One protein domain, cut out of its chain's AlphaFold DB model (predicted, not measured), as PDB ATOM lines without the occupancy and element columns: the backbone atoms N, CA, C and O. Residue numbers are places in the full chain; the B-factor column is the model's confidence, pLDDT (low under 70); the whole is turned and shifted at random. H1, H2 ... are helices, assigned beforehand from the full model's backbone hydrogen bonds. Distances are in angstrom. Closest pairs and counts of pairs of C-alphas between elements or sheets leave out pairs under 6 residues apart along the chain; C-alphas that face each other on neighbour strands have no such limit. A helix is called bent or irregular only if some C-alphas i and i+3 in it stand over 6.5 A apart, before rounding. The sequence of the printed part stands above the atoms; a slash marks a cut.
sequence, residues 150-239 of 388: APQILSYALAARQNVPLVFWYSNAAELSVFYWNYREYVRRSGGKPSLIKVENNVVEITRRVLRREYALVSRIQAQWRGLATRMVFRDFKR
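What this domain is: This is residues 150 to 239 of the 388 residues of an uncharacterized protein of Phytophthora infestans (strain T30-4) (UniProt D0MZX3). One very long, nearly straight helix, H3, makes the long axis of a rod, and a small body gathers round its first half. The short helix H1 packs across H3, the kinked helix H2 lies near the first residues of H3, and a long loop runs from H1 to H2. The far part of H3, residues 218 to 239, sticks out with nothing beside it. The printed part has 90 residues with three named helices, H1, H2 and H3 in that order, and no named strand; the class is all helix. The whole is extended, with a radius of gyration of the C-alphas of 20.3 A and spans of 72 by 29 by 18 A.

Where its parts are: H1 holds residues 151 to 158 and begins with C-alpha 151 at (76.553, 108.027, 107.838). Residues 159 to 172 hold no named element; C-alpha 163 in this stretch is at (97.318, 109.552, 116.586). H2 follows with residues 173 to 189 and measures 16.6 A from first to last C-alpha. H2 is irregular, with C-alphas 181 and 184 9.3 A apart, and it has a kink of 123 degrees near residue 182. H3, the longest helix, holds residues 196 to 239 and measures 64.2 A from C-alpha 196 at (80.600, 123.138, 127.186) to C-alpha 239 at (93.005, 108.342, 65.947).

How they stand to each other: H1 touches H3, and the closest C-alphas of the two are those of Ala 157 and Arg 209, 5.3 A apart. H3 touches H1 with residues 206 to 214 alone. The two helices run opposite ways at a steep tilt of 55 degrees. H2 and H3 are close but not clearly touching, with the closest C-alphas, those of Val 187 and Leu 196, 6.4 A apart. The line of H2 is a rough one; it stands at a steep tilt of 44 degrees to H3, opposite ways. H1 and H2 are apart. In H1 and H3 every pair of O i and N i+4 is within hydrogen-bond range; in H2 11 of 13 are.

The domain as a whole: The two C-alphas farthest apart are those of Gly 191 and Arg 239, 71.6 A. Residues 218 to 239, which belong to H3, stand free; without them the body of 68 residues spans 37 by 23 by 16 A. The link from H1 to H2, with 14 residues, is long, and the link from H2 to H3, with 6, is short. The printed part has no cut. The mean pLDDT of the printed part is 93.3, and no printed residue is under 70.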
ATOM      1  N   ALA A 150      76.987 112.056 105.158       93.75
ATOM      2  CA  ALA A 150      76.698 110.644 104.957       93.75
ATOM      3  C   ALA A 150      77.108 109.805 106.194       93.75
ATOM      4  O   ALA A 150      78.231 109.970 106.693       93.75
ATOM      5  N   PRO A 151      76.278 108.841 106.645       92.75
ATOM      6  CA  PRO A 151      76.553 108.027 107.838       92.75
ATOM      7  C   PRO A 151      77.892 107.275 107.794       92.75
ATOM      8  O   PRO A 151      78.567 107.114 108.810       92.75
ATOM      9  N   GLN A 152      78.326 106.858 106.603       94.12
ATOM     10  CA  GLN A 152      79.614 106.185 106.394       94.12
ATOM     11  C   GLN A 152      80.817 107.112 106.644       94.12
ATOM     12  O   GLN A 152      81.852 106.691 107.155       94.12
ATOM     13  N   ILE A 153      80.692 108.399 106.305       94.56
ATOM     14  CA  ILE A 153      81.746 109.388 106.565       94.56
ATOM     15  C   ILE A 153      81.770 109.731 108.054       94.56
ATOM     16  O   ILE A 153      82.848 109.846 108.642       94.56
ATOM     17  N   LEU A 154      80.592 109.854 108.670       93.19
ATOM     18  CA  LEU A 154      80.477 110.122 110.098       93.19
ATOM     19  C   LEU A 154      81.057 108.972 110.932       93.19
ATOM     20  O   LEU A 154      81.910 109.216 111.778       93.19
ATOM     21  N   SER A 155      80.689 107.722 110.647       92.88
ATOM     22  CA  SER A 155      81.262 106.544 111.323       92.88
ATOM     23  C   SER A 155      82.788 106.476 111.184       92.88
ATOM     24  O   SER A 155      83.486 106.264 112.175       92.88
ATOM     25  N   TYR A 156      83.336 106.776 110.001       92.75
ATOM     26  CA  TYR A 156      84.787 106.891 109.811       92.75
ATOM     27  C   TYR A 156      85.419 107.995 110.675       92.75
ATOM     28  O   TYR A 156      86.536 107.829 111.169       92.75
ATOM     29  N   ALA A 157      84.741 109.132 110.843       92.69
ATOM     30  CA  ALA A 157      85.226 110.240 111.665       92.69
ATOM     31  C   ALA A 157      85.188 109.926 113.173       92.69
ATOM     32  O   ALA A 157      86.064 110.393 113.911       92.69
ATOM     33  N   LEU A 158      84.207 109.133 113.609       93.00
ATOM     34  CA  LEU A 158      84.033 108.703 114.997       93.00
ATOM     35  C   LEU A 158      84.976 107.561 115.402       93.00
ATOM     36  O   LEU A 158      85.305 107.444 116.579       93.00
ATOM     37  N   ALA A 159      85.452 106.756 114.448       92.25
ATOM     38  CA  ALA A 159      86.384 105.667 114.722       92.25
ATOM     39  C   ALA A 159      87.670 106.152 115.424       92.25
ATOM     40  O   ALA A 159      88.325 107.106 114.979       92.25
ATOM     41  N   ALA A 160      88.044 105.465 116.508       86.69
ATOM     42  CA  ALA A 160      89.248 105.748 117.286       86.69
ATOM     43  C   ALA A 160      90.524 105.442 116.482       86.69
ATOM     44  O   ALA A 160      90.577 104.479 115.717       86.69
ATOM     45  N   ARG A 161      91.561 106.275 116.638       85.62
ATOM     46  CA  ARG A 161      92.853 106.132 115.943       85.62
ATOM     47  C   ARG A 161      93.998 106.500 116.868       85.62
ATOM     48  O   ARG A 161      93.865 107.433 117.651       85.62
ATOM     49  N   GLN A 162      95.134 105.833 116.691       79.38
ATOM     50  CA  GLN A 162      96.293 105.929 117.586       79.38
ATOM     51  C   GLN A 162      96.940 107.332 117.649       79.38
ATOM     52  O   GLN A 162      97.587 107.642 118.635       79.38
ATOM     53  N   ASN A 163      96.693 108.217 116.670       85.12
ATOM     54  CA  ASN A 163      97.318 109.552 116.586       85.12
ATOM     55  C   ASN A 163      96.320 110.725 116.563       85.12
ATOM     56  O   ASN A 163      96.661 111.826 116.135       85.12
ATOM     57  N   VAL A 164      95.054 110.504 116.934       85.06
ATOM     58  CA  VAL A 164      94.009 111.537 116.838       85.06
ATOM     59  C   VAL A 164      93.248 111.604 118.167       85.06
ATOM     60  O   VAL A 164      92.947 110.545 118.713       85.06
ATOM     61  N   PRO A 165      92.915 112.802 118.702       87.00
ATOM     62  CA  PRO A 165      92.272 112.923 120.014       87.00
ATOM     63  C   PRO A 165      91.036 112.033 120.158       87.00
ATOM     64  O   PRO A 165      90.271 111.903 119.208       87.00
ATOM     65  N   LEU A 166      90.765 111.439 121.320       88.62
ATOM     66  CA  LEU A 166      89.487 110.739 121.468       88.62
ATOM     67  C   LEU A 166      88.323 111.726 121.343       88.62
ATOM     68  O   LEU A 166      88.342 112.826 121.896       88.62
ATOM     69  N   VAL A 167      87.313 111.302 120.595       92.19
ATOM     70  CA  VAL A 167      86.099 112.057 120.313       92.19
ATOM     71  C   VAL A 167      84.926 111.217 120.784       92.19
ATOM     72  O   VAL A 167      84.921 110.005 120.589       92.19
ATOM     73  N   PHE A 168      83.940 111.859 121.398       90.56
ATOM     74  CA  PHE A 168      82.711 111.196 121.826       90.56
ATOM     75  C   PHE A 168      81.536 111.637 120.959       90.56
ATOM     76  O   PHE A 168      81.534 112.736 120.399       90.56
ATOM     77  N   TRP A 169      80.523 110.787 120.863       91.56
ATOM     78  CA  TRP A 169      79.297 111.092 120.140       91.56
ATOM     79  C   TRP A 169      78.094 110.475 120.836       91.56
ATOM     80  O   TRP A 169      78.227 109.488 121.558       91.56
ATOM     81  N   TYR A 170      76.932 111.085 120.637       89.69
ATOM     82  CA  TYR A 170      75.683 110.625 121.232       89.69
ATOM     83  C   TYR A 170      75.092 109.520 120.358       89.69
ATOM     84  O   TYR A 170      75.047 109.656 119.136       89.69
ATOM     85  N   SER A 171      74.662 108.424 120.982       86.88
ATOM     86  CA  SER A 171      74.061 107.289 120.264       86.88
ATOM     87  C   SER A 171      72.545 107.438 120.128       86.88
ATOM     88  O   SER A 171      71.960 106.987 119.149       86.88
ATOM     89  N   ASN A 172      71.905 108.103 121.092       92.25
ATOM     90  CA  ASN A 172      70.460 108.271 121.134       92.25
ATOM     91  C   ASN A 172      69.991 109.341 120.128       92.25
ATOM     92  O   ASN A 172      70.434 110.493 120.163       92.25
ATOM     93  N   ALA A 173      69.060 108.970 119.246       90.12
ATOM     94  CA  ALA A 173      68.521 109.855 118.216       90.12
ATOM     95  C   ALA A 173      67.733 111.045 118.799       90.12
ATOM     96  O   ALA A 173      67.812 112.148 118.258       90.12
ATOM     97  N   ALA A 174      67.026 110.847 119.918       89.62
ATOM     98  CA  ALA A 174      66.259 111.907 120.576       89.62
ATOM     99  C   ALA A 174      67.177 112.950 121.242       89.62
ATOM    100  O   ALA A 174      66.949 114.158 121.153       89.62
ATOM    101  N   GLU A 175      68.273 112.500 121.858       88.94
ATOM    102  CA  GLU A 175      69.304 113.399 122.389       88.94
ATOM    103  C   GLU A 175      69.974 114.181 121.262       88.94
ATOM    104  O   GLU A 175      70.141 115.397 121.360       88.94
ATOM    105  N   LEU A 176      70.284 113.508 120.150       91.81
ATOM    106  CA  LEU A 176      70.839 114.141 118.956       91.81
ATOM    107  C   LEU A 176      69.907 115.208 118.378       91.81
ATOM    108  O   LEU A 176      70.386 116.286 118.022       91.81
ATOM    109  N   SER A 177      68.595 114.965 118.300       91.50
ATOM    110  CA  SER A 177      67.658 115.967 117.778       91.50
ATOM    111  C   SER A 177      67.630 117.226 118.645       91.50
ATOM    112  O   SER A 177      67.677 118.338 118.114       91.50
ATOM    113  N   VAL A 178      67.642 117.067 119.973       91.50
ATOM    114  CA  VAL A 178      67.722 118.196 120.915       91.50
ATOM    115  C   VAL A 178      69.078 118.902 120.811       91.50
ATOM    116  O   VAL A 178      69.140 120.133 120.799       91.50
ATOM    117  N   PHE A 179      70.165 118.141 120.675       93.50
ATOM    118  CA  PHE A 179      71.518 118.668 120.529       93.50
ATOM    119  C   PHE A 179      71.687 119.503 119.250       93.50
ATOM    120  O   PHE A 179      72.275 120.585 119.294       93.50
ATOM    121  N   TYR A 180      71.125 119.052 118.124       94.00
ATOM    122  CA  TYR A 180      71.130 119.807 116.869       94.00
ATOM    123  C   TYR A 180      70.272 121.069 116.922       94.00
ATOM    124  O   TYR A 180      70.611 122.050 116.263       94.00
ATOM    125  N   TRP A 181      69.176 121.050 117.682       92.38
ATOM    126  CA  TRP A 181      68.331 122.223 117.873       92.38
ATOM    127  C   TRP A 181      69.022 123.284 118.733       92.38
ATOM    128  O   TRP A 181      69.136 124.443 118.335       92.38
ATOM    129  N   ASN A 182      69.512 122.895 119.914       93.81
ATOM    130  CA  ASN A 182      70.204 123.800 120.825       93.81
ATOM    131  C   ASN A 182      71.192 123.053 121.734       93.81
ATOM    132  O   ASN A 182      70.877 122.670 122.865       93.81
ATOM    133  N   TYR A 183      72.433 122.921 121.264       93.69
ATOM    134  CA  TYR A 183      73.487 122.221 121.999       93.69
ATOM    135  C   TYR A 183      73.818 122.850 123.362       93.69
ATOM    136  O   TYR A 183      74.223 122.142 124.279       93.69
ATOM    137  N   ARG A 184      73.653 124.171 123.535       92.81
ATOM    138  CA  ARG A 184      73.942 124.833 124.820       92.81
ATOM    139  C   ARG A 184      72.910 124.482 125.875       92.81
ATOM    140  O   ARG A 184      73.281 124.230 127.019       92.81
ATOM    141  N   GLU A 185      71.640 124.462 125.483       91.00
ATOM    142  CA  GLU A 185      70.559 124.054 126.377       91.00
ATOM    143  C   GLU A 185      70.701 122.584 126.757       91.00
ATOM    144  O   GLU A 185      70.584 122.239 127.928       91.00
ATOM    145  N   TYR A 186      71.052 121.741 125.783       92.19
ATOM    146  CA  TYR A 186      71.348 120.335 126.022       92.19
ATOM    147  C   TYR A 186      72.462 120.149 127.063       92.19
ATOM    148  O   TYR A 186      72.271 119.445 128.052       92.19
ATOM    149  N   VAL A 187      73.602 120.832 126.900       92.88
ATOM    150  CA  VAL A 187      74.726 120.745 127.853       92.88
ATOM    151  C   VAL A 187      74.341 121.280 129.234       92.88
ATOM    152  O   VAL A 187      74.753 120.706 130.242       92.88
ATOM    153  N   ARG A 188      73.529 122.344 129.301       91.19
ATOM    154  CA  ARG A 188      73.020 122.872 130.575       91.19
ATOM    155  C   ARG A 188      72.128 121.847 131.283       91.19
ATOM    156  O   ARG A 188      72.331 121.602 132.466       91.19
ATOM    157  N   ARG A 189      71.184 121.230 130.563       89.88
ATOM    158  CA  ARG A 189      70.277 120.195 131.097       89.88
ATOM    159  C   ARG A 189      71.005 118.910 131.482       89.88
ATOM    160  O   ARG A 189      70.632 118.275 132.455       89.88
ATOM    161  N   SER A 190      72.092 118.590 130.785       86.81
ATOM    162  CA  SER A 190      72.984 117.468 131.110       86.81
ATOM    163  C   SER A 190      73.865 117.731 132.346       86.81
ATOM    164  O   SER A 190      74.798 116.981 132.621       86.81
ATOM    165  N   GLY A 191      73.651 118.839 133.066       89.00
ATOM    166  CA  GLY A 191      74.427 119.199 134.255       89.00
ATOM    167  C   GLY A 191      75.877 119.598 133.962       89.00
ATOM    168  O   GLY A 191      76.720 119.551 134.855       89.00
ATOM    169  N   GLY A 192      76.208 119.960 132.716       83.06
ATOM    170  CA  GLY A 192      77.563 120.371 132.334       83.06
ATOM    171  C   GLY A 192      78.592 119.235 132.303       83.06
ATOM    172  O   GLY A 192      79.797 119.505 132.309       83.06
ATOM    173  N   LYS A 193      78.141 117.976 132.254       86.12
ATOM    174  CA  LYS A 193      78.986 116.792 132.074       86.12
ATOM    175  C   LYS A 193      78.681 116.166 130.705       86.12
ATOM    176  O   LYS A 193      77.632 115.547 130.568       86.12
ATOM    177  N   PRO A 194      79.560 116.283 129.692       88.69
ATOM    178  CA  PRO A 194      80.842 116.995 129.653       88.69
ATOM    179  C   PRO A 194      80.711 118.526 129.549       88.69
ATOM    180  O   PRO A 194      79.682 119.060 129.138       88.69
ATOM    181  N   SER A 195      81.792 119.238 129.895       92.81
ATOM    182  CA  SER A 195      81.809 120.706 129.897       92.81
ATOM    183  C   SER A 195      81.558 121.288 128.505       92.81
ATOM    184  O   SER A 195      81.965 120.717 127.490       92.81
ATOM    185  N   LEU A 196      80.942 122.475 128.450       93.12
ATOM    186  CA  LEU A 196      80.600 123.138 127.186       93.12
ATOM    187  C   LEU A 196      81.814 123.295 126.261       93.12
ATOM    188  O   LEU A 196      81.727 123.016 125.070       93.12
ATOM    189  N   ILE A 197      82.963 123.678 126.820       92.62
ATOM    190  CA  ILE A 197      84.206 123.850 126.058       92.62
ATOM    191  C   ILE A 197      84.642 122.519 125.434       92.62
ATOM    192  O   ILE A 197      85.030 122.492 124.267       92.62
ATOM    193  N   LYS A 198      84.548 121.414 126.186       93.62
ATOM    194  CA  LYS A 198      84.896 120.077 125.698       93.62
ATOM    195  C   LYS A 198      83.948 119.635 124.585       93.62
ATOM    196  O   LYS A 198      84.417 119.128 123.574       93.62
ATOM    197  N   VAL A 199      82.646 119.886 124.734       94.56
ATOM    198  CA  VAL A 199      81.627 119.601 123.708       94.56
ATOM    199  C   VAL A 199      81.894 120.391 122.429       94.56
ATOM    200  O   VAL A 199      81.939 119.813 121.348       94.56
ATOM    201  N   GLU A 200      82.116 121.698 122.537       95.06
ATOM    202  CA  GLU A 200      82.370 122.560 121.380       95.06
ATOM    203  C   GLU A 200      83.664 122.160 120.653       95.06
ATOM    204  O   GLU A 200      83.669 122.036 119.429       95.06
ATOM    205  N   ASN A 201      84.748 121.885 121.386       95.06
ATOM    206  CA  ASN A 201      86.003 121.417 120.792       95.06
ATOM    207  C   ASN A 201      85.828 120.056 120.100       95.06
ATOM    208  O   ASN A 201      86.353 119.849 119.007       95.06
ATOM    209  N   ASN A 202      85.062 119.152 120.713       95.44
ATOM    210  CA  ASN A 202      84.747 117.839 120.164       95.44
ATOM    211  C   ASN A 202      83.958 117.946 118.849       95.44
ATOM    212  O   ASN A 202      84.322 117.310 117.864       95.44
ATOM    213  N   VAL A 203      82.939 118.812 118.794       96.06
ATOM    214  CA  VAL A 203      82.165 119.081 117.568       96.06
ATOM    215  C   VAL A 203      83.064 119.609 116.452       96.06
ATOM    216  O   VAL A 203      83.004 119.110 115.330       96.06
ATOM    217  N   VAL A 204      83.931 120.581 116.754       96.31
ATOM    218  CA  VAL A 204      84.884 121.118 115.768       96.31
ATOM    219  C   VAL A 204      85.804 120.018 115.246       96.31
ATOM    220  O   VAL A 204      86.046 119.939 114.041       96.31
ATOM    221  N   GLU A 205      86.306 119.157 116.129       94.88
ATOM    222  CA  GLU A 205      87.209 118.078 115.744       94.88
ATOM    223  C   GLU A 205      86.514 117.019 114.877       94.88
ATOM    224  O   GLU A 205      87.077 116.599 113.863       94.88
ATOM    225  N   ILE A 206      85.263 116.659 115.185       95.50
ATOM    226  CA  ILE A 206      84.444 115.793 114.322       95.50
ATOM    227  C   ILE A 206      84.300 116.418 112.940       95.50
ATOM    228  O   ILE A 206      84.601 115.765 111.942       95.50
ATOM    229  N   THR A 207      83.896 117.689 112.861       96.62
ATOM    230  CA  THR A 207      83.723 118.368 111.572       96.62
ATOM    231  C   THR A 207      85.020 118.379 110.767       96.62
ATOM    232  O   THR A 207      84.994 118.099 109.572       96.62
ATOM    233  N   ARG A 208      86.175 118.629 111.400       95.31
ATOM    234  CA  ARG A 208      87.476 118.561 110.710       95.31
ATOM    235  C   ARG A 208      87.740 117.179 110.119       95.31
ATOM    236  O   ARG A 208      88.201 117.093 108.984       95.31
ATOM    237  N   ARG A 209      87.467 116.097 110.855       94.62
ATOM    238  CA  ARG A 209      87.665 114.720 110.361       94.62
ATOM    239  C   ARG A 209      86.733 114.377 109.215       94.62
ATOM    240  O   ARG A 209      87.173 113.784 108.232       94.62
ATOM    241  N   VAL A 210      85.472 114.765 109.358       95.44
ATOM    242  CA  VAL A 210      84.421 114.587 108.361       95.44
ATOM    243  C   VAL A 210      84.823 115.271 107.051       95.44
ATOM    244  O   VAL A 210      84.919 114.599 106.025       95.44
ATOM    245  N   LEU A 211      85.205 116.552 107.103       96.12
ATOM    246  CA  LEU A 211      85.657 117.306 105.928       96.12
ATOM    247  C   LEU A 211      86.956 116.747 105.332       96.12
ATOM    248  O   LEU A 211      87.061 116.588 104.122       96.12
ATOM    249  N   ARG A 212      87.947 116.376 106.157       94.94
ATOM    250  CA  ARG A 212      89.188 115.747 105.659       94.94
ATOM    251  C   ARG A 212      88.907 114.450 104.904       94.94
ATOM    252  O   ARG A 212      89.547 114.185 103.888       94.94
ATOM    253  N   ARG A 213      87.976 113.626 105.396       94.50
ATOM    254  CA  ARG A 213      87.589 112.387 104.715       94.50
ATOM    255  C   ARG A 213      86.876 112.683 103.404       94.50
ATOM    256  O   ARG A 213      87.211 112.059 102.402       94.50
ATOM    257  N   GLU A 214      85.936 113.617 103.416       94.62
ATOM    258  CA  GLU A 214      85.228 114.053 102.218       94.62
ATOM    259  C   GLU A 214      86.208 114.547 101.151       94.62
ATOM    260  O   GLU A 214      86.222 114.008 100.048       94.62
ATOM    261  N   TYR A 215      87.113 115.463 101.500       96.25
ATOM    262  CA  TYR A 215      88.132 115.961 100.577       96.25
ATOM    263  C   TYR A 215      89.009 114.841 100.026       96.25
ATOM    264  O   TYR A 215      89.228 114.788  98.821       96.25
ATOM    265  N   ALA A 216      89.442 113.890 100.856       96.25
ATOM    266  CA  ALA A 216      90.219 112.750 100.376       96.25
ATOM    267  C   ALA A 216      89.445 111.882  99.364       96.25
ATOM    268  O   ALA A 216      90.028 111.405  98.389       96.25
ATOM    269  N   LEU A 217      88.142 111.665  99.576       95.94
ATOM    270  CA  LEU A 217      87.295 110.910  98.648       95.94
ATOM    271  C   LEU A 217      87.058 111.687  97.350       95.94
ATOM    272  O   LEU A 217      87.245 111.137  96.265       95.94
ATOM    273  N   VAL A 218      86.732 112.974  97.455       96.69
ATOM    274  CA  VAL A 218      86.543 113.866  96.307       96.69
ATOM    275  C   VAL A 218      87.821 113.942  95.474       96.69
ATOM    276  O   VAL A 218      87.761 113.776  94.259       96.69
ATOM    277  N   SER A 219      88.993 114.090  96.094       97.56
ATOM    278  CA  SER A 219      90.273 114.099  95.378       97.56
ATOM    279  C   SER A 219      90.534 112.794  94.622       97.56
ATOM    280  O   SER A 219      91.037 112.840  93.501       97.56
ATOM    281  N   ARG A 220      90.161 111.633  95.180       97.56
ATOM    282  CA  ARG A 220      90.278 110.340  94.481       97.56
ATOM    283  C   ARG A 220      89.361 110.268  93.263       97.56
ATOM    284  O   ARG A 220      89.827 109.895  92.188       97.56
ATOM    285  N   ILE A 221      88.100 110.669  93.416       97.25
ATOM    286  CA  ILE A 221      87.126 110.713  92.314       97.25
ATOM    287  C   ILE A 221      87.623 111.657  91.217       97.25
ATOM    288  O   ILE A 221      87.664 111.289  90.047       97.25
ATOM    289  N   GLN A 222      88.081 112.851  91.590       97.75
ATOM    290  CA  GLN A 222      88.611 113.823  90.640       97.75
ATOM    291  C   GLN A 222      89.873 113.317  89.929       97.75
ATOM    292  O   GLN A 222      90.030 113.555  88.735       97.75
ATOM    293  N   ALA A 223      90.781 112.625  90.623       97.50
ATOM    294  CA  ALA A 223      91.972 112.040  90.005       97.50
ATOM    295  C   ALA A 223      91.606 110.951  88.984       97.50
ATOM    296  O   ALA A 223      92.129 110.955  87.868       97.50
ATOM    297  N   GLN A 224      90.667 110.064  89.328       97.62
ATOM    298  CA  GLN A 224      90.156 109.048  88.404       97.62
ATOM    299  C   GLN A 224      89.470 109.678  87.193       97.62
ATOM    300  O   GLN A 224      89.750 109.292  86.060       97.62
ATOM    301  N   TRP A 225      88.625 110.684  87.423       97.62
ATOM    302  CA  TRP A 225      87.929 111.393  86.356       97.62
ATOM    303  C   TRP A 225      88.904 112.096  85.409       97.62
ATOM    304  O   TRP A 225      88.793 111.930  84.198       97.62
ATOM    305  N   ARG A 226      89.921 112.793  85.940       97.81
ATOM    306  CA  ARG A 226      90.989 113.388  85.118       97.81
ATOM    307  C   ARG A 226      91.711 112.321  84.297       97.81
ATOM    308  O   ARG A 226      91.897 112.509  83.101       97.81
ATOM    309  N   GLY A 227      92.047 111.178  84.898       97.50
ATOM    310  CA  GLY A 227      92.669 110.059  84.185       97.50
ATOM    311  C   GLY A 227      91.805 109.504  83.046       97.50
ATOM    312  O   GLY A 227      92.315 109.258  81.952       97.50
ATOM    313  N   LEU A 228      90.499 109.332  83.269       97.62
ATOM    314  CA  LEU A 228      89.551 108.892  82.238       97.62
ATOM    315  C   LEU A 228      89.410 109.928  81.120       97.62
ATOM    316  O   LEU A 228      89.545 109.575  79.947       97.62
ATOM    317  N   ALA A 229      89.220 111.198  81.478       97.88
ATOM    318  CA  ALA A 229      89.104 112.296  80.528       97.88
ATOM    319  C   ALA A 229      90.352 112.399  79.638       97.88
ATOM    320  O   ALA A 229      90.239 112.409  78.412       97.88
ATOM    321  N   THR A 230      91.555 112.368  80.225       97.62
ATOM    322  CA  THR A 230      92.809 112.400  79.460       97.62
ATOM    323  C   THR A 230      92.942 111.197  78.527       97.62
ATOM    324  O   THR A 230      93.357 111.366  77.384       97.62
ATOM    325  N   ARG A 231      92.563 109.984  78.958       97.31
ATOM    326  CA  ARG A 231      92.603 108.788  78.093       97.31
ATOM    327  C   ARG A 231      91.645 108.897  76.911       97.31
ATOM    328  O   ARG A 231      92.026 108.508  75.809       97.31
ATOM    329  N   MET A 232      90.436 109.419  77.125       96.81
ATOM    330  CA  MET A 232      89.471 109.647  76.047       96.81
ATOM    331  C   MET A 232      90.028 110.633  75.020       96.81
ATOM    332  O   MET A 232      90.162 110.276  73.850       96.81
ATOM    333  N   VAL A 233      90.472 111.811  75.472       97.50
ATOM    334  CA  VAL A 233      91.049 112.839  74.591       97.50
ATOM    335  C   VAL A 233      92.284 112.308  73.858       97.50
ATOM    336  O   VAL A 233      92.439 112.511  72.654       97.50
ATOM    337  N   PHE A 234      93.156 111.571  74.546       97.44
ATOM    338  CA  PHE A 234      94.361 111.014  73.937       97.44
ATOM    339  C   PHE A 234      94.061 109.927  72.897       97.44
ATOM    340  O   PHE A 234      94.765 109.831  71.889       97.44
ATOM    341  N   ARG A 235      93.023 109.109  73.110       97.38
ATOM    342  CA  ARG A 235      92.567 108.122  72.122       97.38
ATOM    343  C   ARG A 235      92.098 108.816  70.847       97.38
ATOM    344  O   ARG A 235      92.504 108.412  69.758       97.38
ATOM    345  N   ASP A 236      91.307 109.872  70.989       96.44
ATOM    346  CA  ASP A 236      90.796 110.634  69.849       96.44
ATOM    347  C   ASP A 236      91.941 111.340  69.111       96.44
ATOM    348  O   ASP A 236      92.052 111.232  67.889       96.44
ATOM    349  N   PHE A 237      92.889 111.928  69.844       97.50
ATOM    350  CA  PHE A 237      94.111 112.488  69.268       97.50
ATOM    351  C   PHE A 237      94.942 111.443  68.504       97.50
ATOM    352  O   PHE A 237      95.370 111.685  67.373       97.50
ATOM    353  N   LYS A 238      95.155 110.248  69.075       97.25
ATOM    354  CA  LYS A 238      95.861 109.149  68.395       97.25
ATOM    355  C   LYS A 238      95.146 108.709  67.121       97.25
ATOM    356  O   LYS A 238      95.822 108.437  66.130       97.25
ATOM    357  N   ARG A 239      93.810 108.660  67.132       96.69
ATOM    358  CA  ARG A 239      93.005 108.342  65.947       96.69
ATOM    359  C   ARG A 239      93.225 109.376  64.845       96.69
ATOM    360  O   ARG A 239      93.523 108.984  63.720       96.69
TER     361      ARG A 239